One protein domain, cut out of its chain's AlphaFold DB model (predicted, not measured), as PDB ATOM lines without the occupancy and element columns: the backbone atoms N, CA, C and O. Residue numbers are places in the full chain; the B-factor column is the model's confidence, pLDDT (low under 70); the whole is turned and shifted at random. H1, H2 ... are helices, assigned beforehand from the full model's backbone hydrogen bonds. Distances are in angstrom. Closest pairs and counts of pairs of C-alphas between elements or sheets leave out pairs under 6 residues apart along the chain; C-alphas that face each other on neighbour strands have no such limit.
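AT A GLANCE: This is residues 206 to 331 of the 693 residues of an uncharacterized protein of Steinernema carpocapsae (UniProt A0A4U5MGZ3). H2 and H4 run side by side through the middle of a compact up-and-down bundle, each helix running against the one before; H1 and H3 cover one side, H5 the other. The 126 printed residues, all helix by class, have five named helices, a radius of gyration of the C-alphas of 13.9 A and spans of 37 by 32 by 26 A.

HOW THE PARTS SIT: H1, residues 206 to 220, touches H3, residues 252 to 269, closest at C-alphas 208 and 253, 7.1 A. H2, residues 223 to 243, touches H4, residues 275 to 294, closest at C-alphas 228 and 276, 5.0 A. H5, residues 299 to 314, touches H2 at a steep tilt of 44 degrees, closest at C-alphas 236 and 309, 5.7 A, with residues 235 to 243 of H2 alone. Every O i to N i+4 pair is within hydrogen-bond range in H4 and H5, 9 of 11 in H1, 15 of 17 in H2, 12 of 14 in H3.

IN THESE COORDINATES: H1 begins at C-alpha 206 (34.121, -39.636, 24.277); H5 ends at C-alpha 314 (13.806, -34.197, 32.998). H2 measures 28.9 A, H4 28.0 A.

THE WHOLE: The printed part has no cut. Residues 316 to 331 have pLDDT under 70.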
ATOM      1  N   PHE A 206      34.911 -39.675  25.507       86.38
ATOM      2  CA  PHE A 206      34.121 -39.636  24.277       86.38
ATOM      3  C   PHE A 206      34.582 -40.649  23.224       86.38
ATOM      4  O   PHE A 206      33.741 -41.193  22.508       86.38
ATOM      5  N   GLU A 207      35.884 -40.933  23.132       86.38
ATOM      6  CA  GLU A 207      36.408 -41.991  22.257       86.38
ATOM      7  C   GLU A 207      35.927 -43.363  22.738       86.38
ATOM      8  O   GLU A 207      35.312 -44.097  21.966       86.38
ATOM      9  N   VAL A 208      36.084 -43.655  24.035       87.75
ATOM     10  CA  VAL A 208      35.627 -44.926  24.627       87.75
ATOM     11  C   VAL A 208      34.104 -45.069  24.537       87.75
ATOM     12  O   VAL A 208      33.599 -46.148  24.231       87.75
ATOM     13  N   TRP A 209      33.351 -43.982  24.743       92.81
ATOM     14  CA  TRP A 209      31.902 -43.972  24.530       92.81
ATOM     15  C   TRP A 209      31.536 -44.264  23.076       92.81
ATOM     16  O   TRP A 209      30.595 -45.012  22.833       92.81
ATOM     17  N   SER A 210      32.261 -43.696  22.109       89.50
ATOM     18  CA  SER A 210      31.977 -43.908  20.686       89.50
ATOM     19  C   SER A 210      32.141 -45.378  20.303       89.50
ATOM     20  O   SER A 210      31.257 -45.933  19.652       89.50
ATOM     21  N   GLU A 211      33.211 -46.025  20.772       89.12
ATOM     22  CA  GLU A 211      33.417 -47.470  20.616       89.12
ATOM     23  C   GLU A 211      32.287 -48.262  21.295       89.12
ATOM     24  O   GLU A 211      31.605 -49.071  20.664       89.12
ATOM     25  N   PHE A 212      31.993 -47.955  22.560       90.00
ATOM     26  CA  PHE A 212      30.946 -48.634  23.319       90.00
ATOM     27  C   PHE A 212      29.556 -48.508  22.672       90.00
ATOM     28  O   PHE A 212      28.808 -49.484  22.590       90.00
ATOM     29  N   LYS A 213      29.217 -47.321  22.157       91.25
ATOM     30  CA  LYS A 213      27.956 -47.031  21.467       91.25
ATOM     31  C   LYS A 213      27.801 -47.863  20.198       91.25
ATOM     32  O   LYS A 213      26.694 -48.318  19.918       91.25
ATOM     33  N   THR A 214      28.885 -48.102  19.451       88.62
ATOM     34  CA  THR A 214      28.823 -48.971  18.261       88.62
ATOM     35  C   THR A 214      28.479 -50.418  18.607       88.62
ATOM     36  O   THR A 214      27.745 -51.066  17.859       88.62
ATOM     37  N   ASP A 215      28.900 -50.892  19.779       89.31
ATOM     38  CA  ASP A 215      28.626 -52.252  20.233       89.31
ATOM     39  C   ASP A 215      27.233 -52.432  20.862       89.31
ATOM     40  O   ASP A 215      26.729 -53.557  20.916       89.31
ATOM     41  N   LEU A 216      26.571 -51.353  21.312       88.75
ATOM     42  CA  LEU A 216      25.267 -51.418  21.997       88.75
ATOM     43  C   LEU A 216      24.202 -52.178  21.203       88.75
ATOM     44  O   LEU A 216      23.446 -52.962  21.784       88.75
ATOM     45  N   ARG A 217      24.171 -52.002  19.878       82.81
ATOM     46  CA  ARG A 217      23.242 -52.720  18.989       82.81
ATOM     47  C   ARG A 217      23.402 -54.227  19.066       82.81
ATOM     48  O   ARG A 217      22.410 -54.955  19.052       82.81
ATOM     49  N   THR A 218      24.641 -54.690  19.187       87.44
ATOM     50  CA  THR A 218      24.962 -56.111  19.325       87.44
ATOM     51  C   THR A 218      24.448 -56.669  20.652       87.44
ATOM     52  O   THR A 218      23.981 -57.809  20.703       87.44
ATOM     53  N   TYR A 219      24.493 -55.867  21.720       87.81
ATOM     54  CA  TYR A 219      24.070 -56.284  23.055       87.81
ATOM     55  C   TYR A 219      22.547 -56.259  23.237       87.81
ATOM     56  O   TYR A 219      21.974 -57.234  23.722       87.81
ATOM     57  N   LEU A 220      21.895 -55.158  22.858       87.38
ATOM     58  CA  LEU A 220      20.501 -54.885  23.223       87.38
ATOM     59  C   LEU A 220      19.487 -55.422  22.215       87.38
ATOM     60  O   LEU A 220      18.377 -55.761  22.615       87.38
ATOM     61  N   LYS A 221      19.870 -55.532  20.933       82.62
ATOM     62  CA  LYS A 221      19.063 -56.015  19.791       82.62
ATOM     63  C   LYS A 221      17.779 -55.222  19.480       82.62
ATOM     64  O   LYS A 221      17.342 -55.256  18.334       82.62
ATOM     65  N   ASP A 222      17.200 -54.516  20.450       85.56
ATOM     66  CA  ASP A 222      15.998 -53.690  20.333       85.56
ATOM     67  C   ASP A 222      16.358 -52.185  20.275       85.56
ATOM     68  O   ASP A 222      17.108 -51.701  21.136       85.56
ATOM     69  N   PRO A 223      15.850 -51.429  19.281       86.69
ATOM     70  CA  PRO A 223      16.162 -50.009  19.116       86.69
ATOM     71  C   PRO A 223      15.619 -49.114  20.242       86.69
ATOM     72  O   PRO A 223      16.234 -48.088  20.539       86.69
ATOM     73  N   ASP A 224      14.511 -49.477  20.895       84.94
ATOM     74  CA  ASP A 224      13.973 -48.697  22.014       84.94
ATOM     75  C   ASP A 224      14.868 -48.837  23.253       84.94
ATOM     76  O   ASP A 224      15.063 -47.879  24.005       84.94
ATOM     77  N   TYR A 225      15.483 -50.010  23.433       90.44
ATOM     78  CA  TYR A 225      16.442 -50.254  24.514       90.44
ATOM     79  C   TYR A 225      17.754 -49.513  24.253       90.44
ATOM     80  O   TYR A 225      18.285 -48.873  25.162       90.44
ATOM     81  N   GLU A 226      18.250 -49.542  23.009       90.19
ATOM     82  CA  GLU A 226      19.409 -48.742  22.586       90.19
ATOM     83  C   GLU A 226      19.166 -47.258  22.871       90.19
ATOM     84  O   GLU A 226      19.996 -46.609  23.508       90.19
ATOM     85  N   LYS A 227      17.997 -46.735  22.480       88.12
ATOM     86  CA  LYS A 227      17.620 -45.342  22.730       88.12
ATOM     87  C   LYS A 227      17.601 -45.008  24.221       88.12
ATOM     88  O   LYS A 227      18.150 -43.981  24.605       88.12
ATOM     89  N   ALA A 228      17.013 -45.862  25.060       87.06
ATOM     90  CA  ALA A 228      16.973 -45.653  26.508       87.06
ATOM     91  C   ALA A 228      18.376 -45.559  27.133       87.06
ATOM     92  O   ALA A 228      18.634 -44.686  27.966       87.06
ATOM     93  N   VAL A 229      19.294 -46.434  26.713       90.81
ATOM     94  CA  VAL A 229      20.678 -46.448  27.205       90.81
ATOM     95  C   VAL A 229      21.455 -45.233  26.696       90.81
ATOM     96  O   VAL A 229      22.084 -44.544  27.497       90.81
ATOM     97  N   VAL A 230      21.373 -44.927  25.397       91.56
ATOM     98  CA  VAL A 230      22.045 -43.765  24.787       91.56
ATOM     99  C   VAL A 230      21.591 -42.461  25.441       91.56
ATOM    100  O   VAL A 230      22.438 -41.670  25.850       91.56
ATOM    101  N   ASP A 231      20.282 -42.273  25.630       89.00
ATOM    102  CA  ASP A 231      19.736 -41.091  26.301       89.00
ATOM    103  C   ASP A 231      20.277 -40.949  27.732       89.00
ATOM    104  O   ASP A 231      20.626 -39.845  28.150       89.00
ATOM    105  N   CYS A 232      20.374 -42.049  28.488       90.38
ATOM    106  CA  CYS A 232      20.912 -42.019  29.848       90.38
ATOM    107  C   CYS A 232      22.394 -41.616  29.870       90.38
ATOM    108  O   CYS A 232      22.802 -40.811  30.712       90.38
ATOM    109  N   PHE A 233      23.205 -42.161  28.961       92.94
ATOM    110  CA  PHE A 233      24.628 -41.835  28.887       92.94
ATOM    111  C   PHE A 233      24.857 -40.381  28.481       92.94
ATOM    112  O   PHE A 233      25.543 -39.651  29.195       92.94
ATOM    113  N   GLU A 234      24.255 -39.948  27.374       92.06
ATOM    114  CA  GLU A 234      24.523 -38.636  26.781       92.06
ATOM    115  C   GLU A 234      23.947 -37.480  27.607       92.06
ATOM    116  O   GLU A 234      24.562 -36.419  27.676       92.06
ATOM    117  N   LYS A 235      22.802 -37.674  28.278       88.81
ATOM    118  CA  LYS A 235      22.174 -36.613  29.083       88.81
ATOM    119  C   LYS A 235      22.698 -36.542  30.516       88.81
ATOM    120  O   LYS A 235      22.649 -35.472  31.115       88.81
ATOM    121  N   ILE A 236      23.150 -37.666  31.083       90.31
ATOM    122  CA  ILE A 236      23.464 -37.761  32.516       90.31
ATOM    123  C   ILE A 236      24.878 -38.287  32.738       90.31
ATOM    124  O   ILE A 236      25.701 -37.581  33.315       90.31
ATOM    125  N   LEU A 237      25.175 -39.522  32.321       92.62
ATOM    126  CA  LEU A 237      26.356 -40.229  32.830       92.62
ATOM    127  C   LEU A 237      27.682 -39.665  32.320       92.62
ATOM    128  O   LEU A 237      28.625 -39.611  33.103       92.62
ATOM    129  N   LEU A 238      27.769 -39.238  31.056       92.81
ATOM    130  CA  LEU A 238      29.004 -38.658  30.510       92.81
ATOM    131  C   LEU A 238      29.333 -37.330  31.203       92.81
ATOM    132  O   LEU A 238      30.442 -37.152  31.697       92.81
ATOM    133  N   SER A 239      28.339 -36.447  31.342       91.75
ATOM    134  CA  SER A 239      28.479 -35.181  32.070       91.75
ATOM    135  C   SER A 239      28.805 -35.398  33.549       91.75
ATOM    136  O   SER A 239      29.663 -34.713  34.106       91.75
ATOM    137  N   LEU A 240      28.149 -36.374  34.190       91.31
ATOM    138  CA  LEU A 240      28.427 -36.730  35.580       91.31
ATOM    139  C   LEU A 240      29.860 -37.234  35.724       91.31
ATOM    140  O   LEU A 240      30.566 -36.772  36.618       91.31
ATOM    141  N   TYR A 241      30.289 -38.137  34.835       92.00
ATOM    142  CA  TYR A 241      31.658 -38.621  34.794       92.00
ATOM    143  C   TYR A 241      32.592 -37.420  34.693       92.00
ATOM    144  O   TYR A 241      33.330 -37.180  35.638       92.00
ATOM    145  N   ASP A 242      32.528 -36.606  33.644       90.12
ATOM    146  CA  ASP A 242      33.468 -35.499  33.419       90.12
ATOM    147  C   ASP A 242      33.499 -34.459  34.553       90.12
ATOM    148  O   ASP A 242      34.569 -33.952  34.889       90.12
ATOM    149  N   SER A 243      32.363 -34.192  35.206       90.12
ATOM    150  CA  SER A 243      32.271 -33.209  36.298       90.12
ATOM    151  C   SER A 243      32.951 -33.628  37.610       90.12
ATOM    152  O   SER A 243      33.243 -32.773  38.450       90.12
ATOM    153  N   VAL A 244      33.194 -34.928  37.815       90.38
ATOM    154  CA  VAL A 244      33.720 -35.472  39.075       90.38
ATOM    155  C   VAL A 244      35.213 -35.802  38.932       90.38
ATOM    156  O   VAL A 244      35.573 -36.674  38.135       90.38
ATOM    157  N   PRO A 245      36.108 -35.173  39.717       88.94
ATOM    158  CA  PRO A 245      37.510 -35.584  39.797       88.94
ATOM    159  C   PRO A 245      37.630 -37.005  40.367       88.94
ATOM    160  O   PRO A 245      37.055 -37.304  41.420       88.94
ATOM    161  N   LYS A 246      38.377 -37.881  39.685       89.31
ATOM    162  CA  LYS A 246      38.632 -39.262  40.126       89.31
ATOM    163  C   LYS A 246      40.118 -39.493  40.350       89.31
ATOM    164  O   LYS A 246      40.953 -38.784  39.794       89.31
ATOM    165  N   LYS A 247      40.419 -40.542  41.112       83.75
ATOM    166  CA  LYS A 247      41.781 -41.031  41.327       83.75
ATOM    167  C   LYS A 247      42.463 -41.386  40.007       83.75
ATOM    168  O   LYS A 247      41.822 -41.866  39.075       83.75
ATOM    169  N   THR A 248      43.786 -41.248  39.981       76.38
ATOM    170  CA  THR A 248      44.658 -41.491  38.811       76.38
ATOM    171  C   THR A 248      44.516 -42.881  38.186       76.38
ATOM    172  O   THR A 248      44.855 -43.087  37.028       76.38
ATOM    173  N   PHE A 249      44.017 -43.850  38.947       77.56
ATOM    174  CA  PHE A 249      43.839 -45.233  38.518       77.56
ATOM    175  C   PHE A 249      42.383 -45.638  38.284       77.56
ATOM    176  O   PHE A 249      42.087 -46.821  38.109       77.56
ATOM    177  N   ALA A 250      41.464 -44.676  38.302       81.31
ATOM    178  CA  ALA A 250      40.081 -44.891  37.924       81.31
ATOM    179  C   ALA A 250      40.008 -45.085  36.399       81.31
ATOM    180  O   ALA A 250      40.012 -44.127  35.631       81.31
ATOM    181  N   GLY A 251      40.008 -46.340  35.947       79.75
ATOM    182  CA  GLY A 251      40.062 -46.648  34.521       79.75
ATOM    183  C   GLY A 251      38.734 -46.386  33.809       79.75
ATOM    184  O   GLY A 251      37.733 -47.027  34.130       79.75
ATOM    185  N   THR A 252      38.740 -45.542  32.772       85.00
ATOM    186  CA  THR A 252      37.557 -45.265  31.933       85.00
ATOM    187  C   THR A 252      36.947 -46.548  31.358       85.00
ATOM    188  O   THR A 252      35.741 -46.756  31.451       85.00
ATOM    189  N   HIS A 253      37.763 -47.481  30.855       83.81
ATOM    190  CA  HIS A 253      37.258 -48.772  30.364       83.81
ATOM    191  C   HIS A 253      36.588 -49.616  31.457       83.81
ATOM    192  O   HIS A 253      35.600 -50.290  31.183       83.81
ATOM    193  N   GLN A 254      37.089 -49.575  32.698       81.69
ATOM    194  CA  GLN A 254      36.483 -50.325  33.804       81.69
ATOM    195  C   GLN A 254      35.080 -49.797  34.123       81.69
ATOM    196  O   GLN A 254      34.179 -50.594  34.383       81.69
ATOM    197  N   PHE A 255      34.883 -48.476  34.052       88.44
ATOM    198  CA  PHE A 255      33.572 -47.844  34.197       88.44
ATOM    199  C   PHE A 255      32.584 -48.324  33.119       88.44
ATOM    200  O   PHE A 255      31.500 -48.800  33.457       88.44
ATOM    201  N   PHE A 256      32.964 -48.278  31.837       89.69
ATOM    202  CA  PHE A 256      32.082 -48.729  30.750       89.69
ATOM    203  C   PHE A 256      31.779 -50.230  30.813       89.69
ATOM    204  O   PHE A 256      30.629 -50.620  30.616       89.69
ATOM    205  N   GLU A 257      32.756 -51.073  31.161       85.50
ATOM    206  CA  GLU A 257      32.530 -52.510  31.372       85.50
ATOM    207  C   GLU A 257      31.539 -52.780  32.520       85.50
ATOM    208  O   GLU A 257      30.664 -53.634  32.401       85.50
ATOM    209  N   LEU A 258      31.594 -52.019  33.619       86.75
ATOM    210  CA  LEU A 258      30.605 -52.128  34.703       86.75
ATOM    211  C   LEU A 258      29.198 -51.721  34.261       86.75
ATOM    212  O   LEU A 258      28.223 -52.400  34.596       86.75
ATOM    213  N   CYS A 259      29.083 -50.627  33.508       90.25
ATOM    214  CA  CYS A 259      27.803 -50.190  32.961       90.25
ATOM    215  C   CYS A 259      27.231 -51.214  31.973       90.25
ATOM    216  O   CYS A 259      26.036 -51.507  32.028       90.25
ATOM    217  N   LYS A 260      28.078 -51.799  31.119       90.31
ATOM    218  CA  LYS A 260      27.712 -52.874  30.189       90.31
ATOM    219  C   LYS A 260      27.097 -54.059  30.913       90.31
ATOM    220  O   LYS A 260      26.026 -54.521  30.539       90.31
ATOM    221  N   GLU A 261      27.760 -54.547  31.951       84.75
ATOM    222  CA  GLU A 261      27.277 -55.700  32.705       84.75
ATOM    223  C   GLU A 261      25.982 -55.390  33.444       84.75
ATOM    224  O   GLU A 261      25.034 -56.165  33.374       84.75
ATOM    225  N   SER A 262      25.899 -54.218  34.067       85.88
ATOM    226  CA  SER A 262      24.692 -53.788  34.776       85.88
ATOM    227  C   SER A 262      23.494 -53.657  33.834       85.88
ATOM    228  O   SER A 262      22.367 -53.987  34.200       85.88
ATOM    229  N   MET A 263      23.738 -53.216  32.598       90.81
ATOM    230  CA  MET A 263      22.752 -53.211  31.523       90.81
ATOM    231  C   MET A 263      22.347 -54.637  31.122       90.81
ATOM    232  O   MET A 263      21.156 -54.921  31.026       90.81
ATOM    233  N   LEU A 264      23.305 -55.547  30.921       89.81
ATOM    234  CA  LEU A 264      23.023 -56.945  30.572       89.81
ATOM    235  C   LEU A 264      22.274 -57.695  31.685       89.81
ATOM    236  O   LEU A 264      21.426 -58.527  31.383       89.81
ATOM    237  N   GLU A 265      22.535 -57.380  32.953       86.25
ATOM    238  CA  GLU A 265      21.822 -57.928  34.114       86.25
ATOM    239  C   GLU A 265      20.365 -57.441  34.172       86.25
ATOM    240  O   GLU A 265      19.469 -58.190  34.557       86.25
ATOM    241  N   ALA A 266      20.112 -56.191  33.771       86.56
ATOM    242  CA  ALA A 266      18.767 -55.622  33.717       86.56
ATOM    243  C   ALA A 266      17.959 -56.103  32.500       86.56
ATOM    244  O   ALA A 266      16.731 -56.154  32.562       86.56
ATOM    245  N   LEU A 267      18.634 -56.471  31.408       89.81
ATOM    246  CA  LEU A 267      18.016 -56.821  30.128       89.81
ATOM    247  C   LEU A 267      16.906 -57.896  30.215       89.81
ATOM    248  O   LEU A 267      15.872 -57.690  29.581       89.81
ATOM    249  N   PRO A 268      17.023 -58.990  30.999       89.12
ATOM    250  CA  PRO A 268      15.963 -59.999  31.127       89.12
ATOM    251  C   PRO A 268      14.651 -59.475  31.728       89.12
ATOM    252  O   PRO A 268      13.614 -60.116  31.584       89.12
ATOM    253  N   TYR A 269      14.698 -58.329  32.411       87.56
ATOM    254  CA  TYR A 269      13.555 -57.700  33.079       87.56
ATOM    255  C   TYR A 269      13.034 -56.467  32.323       87.56
ATOM    256  O   TYR A 269      12.111 -55.793  32.792       87.56
ATOM    257  N   ALA A 270      13.643 -56.157  31.174       87.06
ATOM    258  CA  ALA A 270      13.282 -55.025  30.341       87.06
ATOM    259  C   ALA A 270      12.094 -55.369  29.436       87.06
ATOM    260  O   ALA A 270      12.105 -56.350  28.691       87.06
ATOM    261  N   PHE A 271      11.093 -54.499  29.473       85.25
ATOM    262  CA  PHE A 271       9.934 -54.474  28.595       85.25
ATOM    263  C   PHE A 271       9.821 -53.075  27.971       85.25
ATOM    264  O   PHE A 271      10.236 -52.094  28.594       85.25
ATOM    265  N   PRO A 272       9.197 -52.920  26.792       81.94
ATOM    266  CA  PRO A 272       9.036 -51.608  26.153       81.94
ATOM    267  C   PRO A 272       8.377 -50.540  27.046       81.94
ATOM    268  O   PRO A 272       8.622 -49.350  26.886       81.94
ATOM    269  N   THR A 273       7.557 -50.956  28.014       82.06
ATOM    270  CA  THR A 273       6.855 -50.061  28.945       82.06
ATOM    271  C   THR A 273       7.697 -49.588  30.130       82.06
ATOM    272  O   THR A 273       7.333 -48.592  30.746       82.06
ATOM    273  N   ASN A 274       8.793 -50.276  30.477       83.19
ATOM    274  CA  ASN A 274       9.613 -49.962  31.657       83.19
ATOM    275  C   ASN A 274      11.112 -49.788  31.351       83.19
ATOM    276  O   ASN A 274      11.868 -49.422  32.249       83.19
ATOM    277  N   CYS A 275      11.558 -50.040  30.115       84.00
ATOM    278  CA  CYS A 275      12.976 -50.088  29.754       84.00
ATOM    279  C   CYS A 275      13.713 -48.777  30.063       84.00
ATOM    280  O   CYS A 275      14.814 -48.812  30.610       84.00
ATOM    281  N   PHE A 276      13.084 -47.625  29.805       83.12
ATOM    282  CA  PHE A 276      13.646 -46.312  30.127       83.12
ATOM    283  C   PHE A 276      13.914 -46.148  31.624       83.12
ATOM    284  O   PHE A 276      15.005 -45.728  32.004       83.12
ATOM    285  N   GLU A 277      12.957 -46.501  32.483       81.19
ATOM    286  CA  GLU A 277      13.116 -46.365  33.934       81.19
ATOM    287  C   GLU A 277      14.121 -47.382  34.486       81.19
ATOM    288  O   GLU A 277      14.981 -47.033  35.296       81.19
ATOM    289  N   LEU A 278      14.041 -48.627  34.008       84.75
ATOM    290  CA  LEU A 278      14.885 -49.731  34.449       84.75
ATOM    291  C   LEU A 278      16.360 -49.480  34.119       84.75
ATOM    292  O   LEU A 278      17.201 -49.504  35.023       84.75
ATOM    293  N   PHE A 279      16.681 -49.207  32.847       87.44
ATOM    294  CA  PHE A 279      18.061 -48.953  32.434       87.44
ATOM    295  C   PHE A 279      18.601 -47.677  33.066       87.44
ATOM    296  O   PHE A 279      19.717 -47.698  33.583       87.44
ATOM    297  N   ARG A 280      17.809 -46.596  33.106       86.81
ATOM    298  CA  ARG A 280      18.229 -45.347  33.752       86.81
ATOM    299  C   ARG A 280      18.559 -45.573  35.223       86.81
ATOM    300  O   ARG A 280      19.650 -45.207  35.650       86.81
ATOM    301  N   SER A 281      17.674 -46.217  35.983       83.00
ATOM    302  CA  SER A 281      17.890 -46.500  37.407       83.00
ATOM    303  C   SER A 281      19.131 -47.368  37.640       83.00
ATOM    304  O   SER A 281      20.014 -47.003  38.420       83.00
ATOM    305  N   LYS A 282      19.261 -48.482  36.908       85.25
ATOM    306  CA  LYS A 282      20.379 -49.419  37.069       85.25
ATOM    307  C   LYS A 282      21.720 -48.797  36.666       85.25
ATOM    308  O   LYS A 282      22.695 -48.923  37.408       85.25
ATOM    309  N   LEU A 283      21.783 -48.098  35.533       89.69
ATOM    310  CA  LEU A 283      23.008 -47.449  35.061       89.69
ATOM    311  C   LEU A 283      23.420 -46.285  35.966       89.69
ATOM    312  O   LEU A 283      24.590 -46.192  36.330       89.69
ATOM    313  N   CYS A 284      22.470 -45.449  36.394       88.06
ATOM    314  CA  CYS A 284      22.737 -44.374  37.348       88.06
ATOM    315  C   CYS A 284      23.229 -44.920  38.695       88.06
ATOM    316  O   CYS A 284      24.200 -44.395  39.237       88.06
ATOM    317  N   SER A 285      22.628 -46.006  39.201       83.06
ATOM    318  CA  SER A 285      23.112 -46.706  40.404       83.06
ATOM    319  C   SER A 285      24.564 -47.125  40.242       83.06
ATOM    320  O   SER A 285      25.410 -46.848  41.087       83.06
ATOM    321  N   THR A 286      24.859 -47.784  39.126       86.75
ATOM    322  CA  THR A 286      26.187 -48.324  38.827       86.75
ATOM    323  C   THR A 286      27.218 -47.207  38.749       86.75
ATOM    324  O   THR A 286      28.261 -47.282  39.396       86.75
ATOM    325  N   ALA A 287      26.897 -46.139  38.017       89.44
ATOM    326  CA  ALA A 287      27.780 -45.002  37.843       89.44
ATOM    327  C   ALA A 287      28.044 -44.271  39.161       89.44
ATOM    328  O   ALA A 287      29.199 -44.002  39.481       89.44
ATOM    329  N   VAL A 288      27.007 -44.003  39.962       87.44
ATOM    330  CA  VAL A 288      27.172 -43.350  41.268       87.44
ATOM    331  C   VAL A 288      27.969 -44.233  42.221       87.44
ATOM    332  O   VAL A 288      28.888 -43.737  42.860       87.44
ATOM    333  N   ASN A 289      27.689 -45.536  42.296       83.31
ATOM    334  CA  ASN A 289      28.450 -46.441  43.160       83.31
ATOM    335  C   ASN A 289      29.927 -46.507  42.757       83.31
ATOM    336  O   ASN A 289      30.796 -46.471  43.625       83.31
ATOM    337  N   TRP A 290      30.222 -46.538  41.457       87.44
ATOM    338  CA  TRP A 290      31.596 -46.470  40.975       87.44
ATOM    339  C   TRP A 290      32.249 -45.123  41.313       87.44
ATOM    340  O   TRP A 290      33.336 -45.089  41.884       87.44
ATOM    341  N   LEU A 291      31.570 -44.000  41.066       89.94
ATOM    342  CA  LEU A 291      32.091 -42.675  41.409       89.94
ATOM    343  C   LEU A 291      32.323 -42.529  42.914       89.94
ATOM    344  O   LEU A 291      33.359 -42.022  43.316       89.94
ATOM    345  N   VAL A 292      31.441 -43.040  43.770       86.31
ATOM    346  CA  VAL A 292      31.656 -43.029  45.224       86.31
ATOM    347  C   VAL A 292      32.916 -43.801  45.617       86.31
ATOM    348  O   VAL A 292      33.574 -43.427  46.582       86.31
ATOM    349  N   LEU A 293      33.308 -44.845  44.889       87.00
ATOM    350  CA  LEU A 293      34.541 -45.581  45.175       87.00
ATOM    351  C   LEU A 293      35.797 -44.833  44.700       87.00
ATOM    352  O   LEU A 293      36.807 -44.817  45.407       87.00
ATOM    353  N   PHE A 294      35.734 -44.190  43.531       89.31
ATOM    354  CA  PHE A 294      36.907 -43.644  42.836       89.31
ATOM    355  C   PHE A 294      37.038 -42.115  42.860       89.31
ATOM    356  O   PHE A 294      38.082 -41.596  42.467       89.31
ATOM    357  N   ALA A 295      36.025 -41.379  43.309       88.38
ATOM    358  CA  ALA A 295      36.054 -39.923  43.364       88.38
ATOM    359  C   ALA A 295      36.949 -39.401  44.495       88.38
ATOM    360  O   ALA A 295      36.975 -39.948  45.602       88.38
ATOM    361  N   GLU A 296      37.617 -38.280  44.225       86.31
ATOM    362  CA  GLU A 296      38.430 -37.539  45.204       86.31
ATOM    363  C   GLU A 296      37.623 -36.475  45.966       86.31
ATOM    364  O   GLU A 296      38.148 -35.761  46.819       86.31
ATOM    365  N   VAL A 297      36.328 -36.375  45.668       87.31
ATOM    366  CA  VAL A 297      35.393 -35.431  46.284       87.31
ATOM    367  C   VAL A 297      34.474 -36.132  47.296       87.31
ATOM    368  O   VAL A 297      34.281 -37.349  47.213       87.31
ATOM    369  N   PRO A 298      33.891 -35.387  48.256       84.44
ATOM    370  CA  PRO A 298      32.889 -35.929  49.170       84.44
ATOM    371  C   PRO A 298      31.651 -36.443  48.428       84.44
ATOM    372  O   PRO A 298      31.227 -35.850  47.438       84.44
ATOM    373  N   ASP A 299      31.016 -37.483  48.964       84.69
ATOM    374  CA  ASP A 299      29.832 -38.116  48.365       84.69
ATOM    375  C   ASP A 299      28.674 -37.113  48.149       84.69
ATOM    376  O   ASP A 299      27.978 -37.171  47.136       84.69
ATOM    377  N   SER A 300      28.543 -36.102  49.018       84.56
ATOM    378  CA  SER A 300      27.544 -35.029  48.887       84.56
ATOM    379  C   SER A 300      27.698 -34.176  47.622       84.56
ATOM    380  O   SER A 300      26.715 -33.619  47.131       84.56
ATOM    381  N   PHE A 301      28.913 -34.067  47.075       88.81
ATOM    382  CA  PHE A 301      29.143 -33.399  45.796       88.81
ATOM    383  C   PHE A 301      28.567 -34.222  44.640       88.81
ATOM    384  O   PHE A 301      27.934 -33.660  43.749       88.81
ATOM    385  N   ILE A 302      28.742 -35.547  44.680       88.81
ATOM    386  CA  ILE A 302      28.222 -36.470  43.662       88.81
ATOM    387  C   ILE A 302      26.692 -36.437  43.667       88.81
ATOM    388  O   ILE A 302      26.092 -36.289  42.607       88.81
ATOM    389  N   ASP A 303      26.063 -36.494  44.848       86.44
ATOM    390  CA  ASP A 303      24.603 -36.374  44.973       86.44
ATOM    391  C   ASP A 303      24.091 -35.058  44.378       86.44
ATOM    392  O   ASP A 303      23.105 -35.049  43.640       86.44
ATOM    393  N   LYS A 304      24.761 -33.937  44.674       88.50
ATOM    394  CA  LYS A 304      24.378 -32.625  44.143       88.50
ATOM    395  C   LYS A 304      24.438 -32.600  42.614       88.50
ATOM    396  O   LYS A 304      23.447 -32.232  41.988       88.50
ATOM    397  N   GLN A 305      25.560 -33.020  42.028       90.50
ATOM    398  CA  GLN A 305      25.736 -33.036  40.571       90.50
ATOM    399  C   GLN A 305      24.734 -33.963  39.886       90.50
ATOM    400  O   GLN A 305      24.123 -33.603  38.882       90.50
ATOM    401  N   MET A 306      24.519 -35.145  40.459       87.94
ATOM    402  CA  MET A 306      23.553 -36.103  39.942       87.94
ATOM    403  C   MET A 306      22.136 -35.519  39.935       87.94
ATOM    404  O   MET A 306      21.447 -35.595  38.921       87.94
ATOM    405  N   ASN A 307      21.714 -34.885  41.032       86.88
ATOM    406  CA  ASN A 307      20.401 -34.249  41.116       86.88
ATOM    407  C   ASN A 307      20.244 -33.112  40.092       86.88
ATOM    408  O   ASN A 307      19.209 -33.031  39.435       86.88
ATOM    409  N   GLU A 308      21.260 -32.264  39.911       88.94
ATOM    410  CA  GLU A 308      21.238 -31.180  38.916       88.94
ATOM    411  C   GLU A 308      21.110 -31.720  37.480       88.94
ATOM    412  O   GLU A 308      20.270 -31.243  36.714       88.94
ATOM    413  N   LEU A 309      21.872 -32.762  37.129       88.44
ATOM    414  CA  LEU A 309      21.826 -33.391  35.804       88.44
ATOM    415  C   LEU A 309      20.509 -34.124  35.541       88.44
ATOM    416  O   LEU A 309      19.972 -34.054  34.438       88.44
ATOM    417  N   VAL A 310      19.957 -34.801  36.550       85.69
ATOM    418  CA  VAL A 310      18.647 -35.460  36.454       85.69
ATOM    419  C   VAL A 310      17.540 -34.433  36.238       85.69
ATOM    420  O   VAL A 310      16.728 -34.614  35.334       85.69
ATOM    421  N   LEU A 311      17.539 -33.336  37.002       83.81
ATOM    422  CA  LEU A 311      16.574 -32.247  36.839       83.81
ATOM    423  C   LEU A 311      16.669 -31.603  35.449       83.81
ATOM    424  O   LEU A 311      15.642 -31.311  34.838       83.81
ATOM    425  N   ALA A 312      17.885 -31.413  34.931       84.69
ATOM    426  CA  ALA A 312      18.098 -30.907  33.580       84.69
ATOM    427  C   ALA A 312      17.593 -31.892  32.510       84.69
ATOM    428  O   ALA A 312      16.887 -31.482  31.588       84.69
ATOM    429  N   ALA A 313      17.891 -33.189  32.649       82.19
ATOM    430  CA  ALA A 313      17.442 -34.230  31.721       82.19
ATOM    431  C   ALA A 313      15.912 -34.401  31.707       82.19
ATOM    432  O   ALA A 313      15.345 -34.782  30.683       82.19
ATOM    433  N   ASP A 314      15.257 -34.100  32.828       79.62
ATOM    434  CA  ASP A 314      13.806 -34.197  32.998       79.62
ATOM    435  C   ASP A 314      13.061 -32.917  32.594       79.62
ATOM    436  O   ASP A 314      11.828 -32.913  32.515       79.62
ATOM    437  N   SER A 315      13.783 -31.827  32.306       70.31
ATOM    438  CA  SER A 315      13.173 -30.570  31.878       70.31
ATOM    439  C   SER A 315      12.425 -30.759  30.546       70.31
ATOM    440  O   SER A 315      13.012 -30.950  29.484       70.31
ATOM    441  N   GLY A 316      11.088 -30.757  30.612       61.72
ATOM    442  CA  GLY A 316      10.205 -30.947  29.453       61.72
ATOM    443  C   GLY A 316       9.582 -32.342  29.294       61.72
ATOM    444  O   GLY A 316       8.850 -32.549  28.328       61.72
ATOM    445  N   LEU A 317       9.808 -33.280  30.223       61.94
ATOM    446  CA  LEU A 317       9.174 -34.607  30.225       61.94
ATOM    447  C   LEU A 317       8.073 -34.693  31.299       61.94
ATOM    448  O   LEU A 317       8.289 -34.353  32.457       61.94
ATOM    449  N   THR A 318       6.875 -35.159  30.925       44.22
ATOM    450  CA  THR A 318       5.710 -35.304  31.829       44.22
ATOM    451  C   THR A 318       5.814 -36.490  32.789       44.22
ATOM    452  O   THR A 318       5.140 -36.503  33.815       44.22
ATOM    453  N   PHE A 319       6.671 -37.463  32.479       46.12
ATOM    454  CA  PHE A 319       6.970 -38.617  33.319       46.12
ATOM    455  C   PHE A 319       8.469 -38.885  33.252       46.12
ATOM    456  O   PHE A 319       8.973 -39.364  32.238       46.12
ATOM    457  N   SER A 320       9.185 -38.552  34.323       55.16
ATOM    458  CA  SER A 320      10.557 -39.003  34.517       55.16
ATOM    459  C   SER A 320      10.622 -40.005  35.661       55.16
ATOM    460  O   SER A 320       9.955 -39.852  36.691       55.16
ATOM    461  N   ALA A 321      11.424 -41.053  35.475       56.12
ATOM    462  CA  ALA A 321      11.742 -41.994  36.538       56.12
ATOM    463  C   ALA A 321      12.382 -41.220  37.696       56.12
ATOM    464  O   ALA A 321      13.486 -40.688  37.557       56.12
ATOM    465  N   LYS A 322      11.689 -41.137  38.836       61.34
ATOM    466  CA  LYS A 322      12.211 -40.438  40.012       61.34
ATOM    467  C   LYS A 322      13.423 -41.187  40.552       61.34
ATOM    468  O   LYS A 322      13.298 -42.289  41.082       61.34
ATOM    469  N   ILE A 323      14.584 -40.552  40.456       64.94
ATOM    470  CA  ILE A 323      15.783 -40.983  41.166       64.94
ATOM    471  C   ILE A 323      15.727 -40.362  42.580       64.94
ATOM    472  O   ILE A 323      15.383 -39.188  42.711       64.94
ATOM    473  N   PRO A 324      15.989 -41.119  43.661       62.75
ATOM    474  CA  PRO A 324      16.013 -40.604  45.027       62.75
ATOM    475  C   PRO A 324      17.073 -39.520  45.226       62.75
ATOM    476  O   PRO A 324      18.165 -39.610  44.680       62.75
ATOM    477  N   ASN A 325      16.782 -38.549  46.095       60.78
ATOM    478  CA  ASN A 325      17.633 -37.370  46.316       60.78
ATOM    479  C   ASN A 325      19.044 -37.687  46.852       60.78
ATOM    480  O   ASN A 325      19.927 -36.836  46.770       60.78
ATOM    481  N   LYS A 326      19.241 -38.874  47.439       64.75
ATOM    482  CA  LYS A 326      20.522 -39.363  47.965       64.75
ATOM    483  C   LYS A 326      20.872 -40.702  47.325       64.75
ATOM    484  O   LYS A 326      20.642 -41.771  47.893       64.75
ATOM    485  N   VAL A 327      21.390 -40.646  46.106       59.62
ATOM    486  CA  VAL A 327      21.752 -41.845  45.335       59.62
ATOM    487  C   VAL A 327      22.950 -42.547  45.980       59.62
ATOM    488  O   VAL A 327      23.067 -43.770  45.930       59.62
ATOM    489  N   THR A 328      23.784 -41.797  46.705       60.41
ATOM    490  CA  THR A 328      24.882 -42.322  47.527       60.41
ATOM    491  C   THR A 328      24.426 -43.070  48.786       60.41
ATOM    492  O   THR A 328      25.267 -43.595  49.513       60.41
ATOM    493  N   GLU A 329      23.128 -43.223  49.052       65.69
ATOM    494  CA  GLU A 329      22.608 -44.093  50.123       65.69
ATOM    495  C   GLU A 329      22.015 -45.410  49.585       65.69
ATOM    496  O   GLU A 329      21.576 -46.257  50.364       65.69
ATOM    497  N   TRP A 330      22.039 -45.634  48.264       64.12
ATOM    498  CA  TRP A 330      21.588 -46.890  47.664       64.12
ATOM    499  C   TRP A 330      22.435 -48.072  48.149       64.12
ATOM    500  O   TRP A 330      23.640 -48.136  47.889       64.12
ATOM    501  N   LYS A 331      21.785 -48.992  48.875       53.34
ATOM    502  CA  LYS A 331      22.364 -50.263  49.322       53.34
ATOM    503  C   LYS A 331      22.408 -51.236  48.151       53.34
ATOM    504  O   LYS A 331      21.407 -51.403  47.457       53.34
TER     505      LYS A 331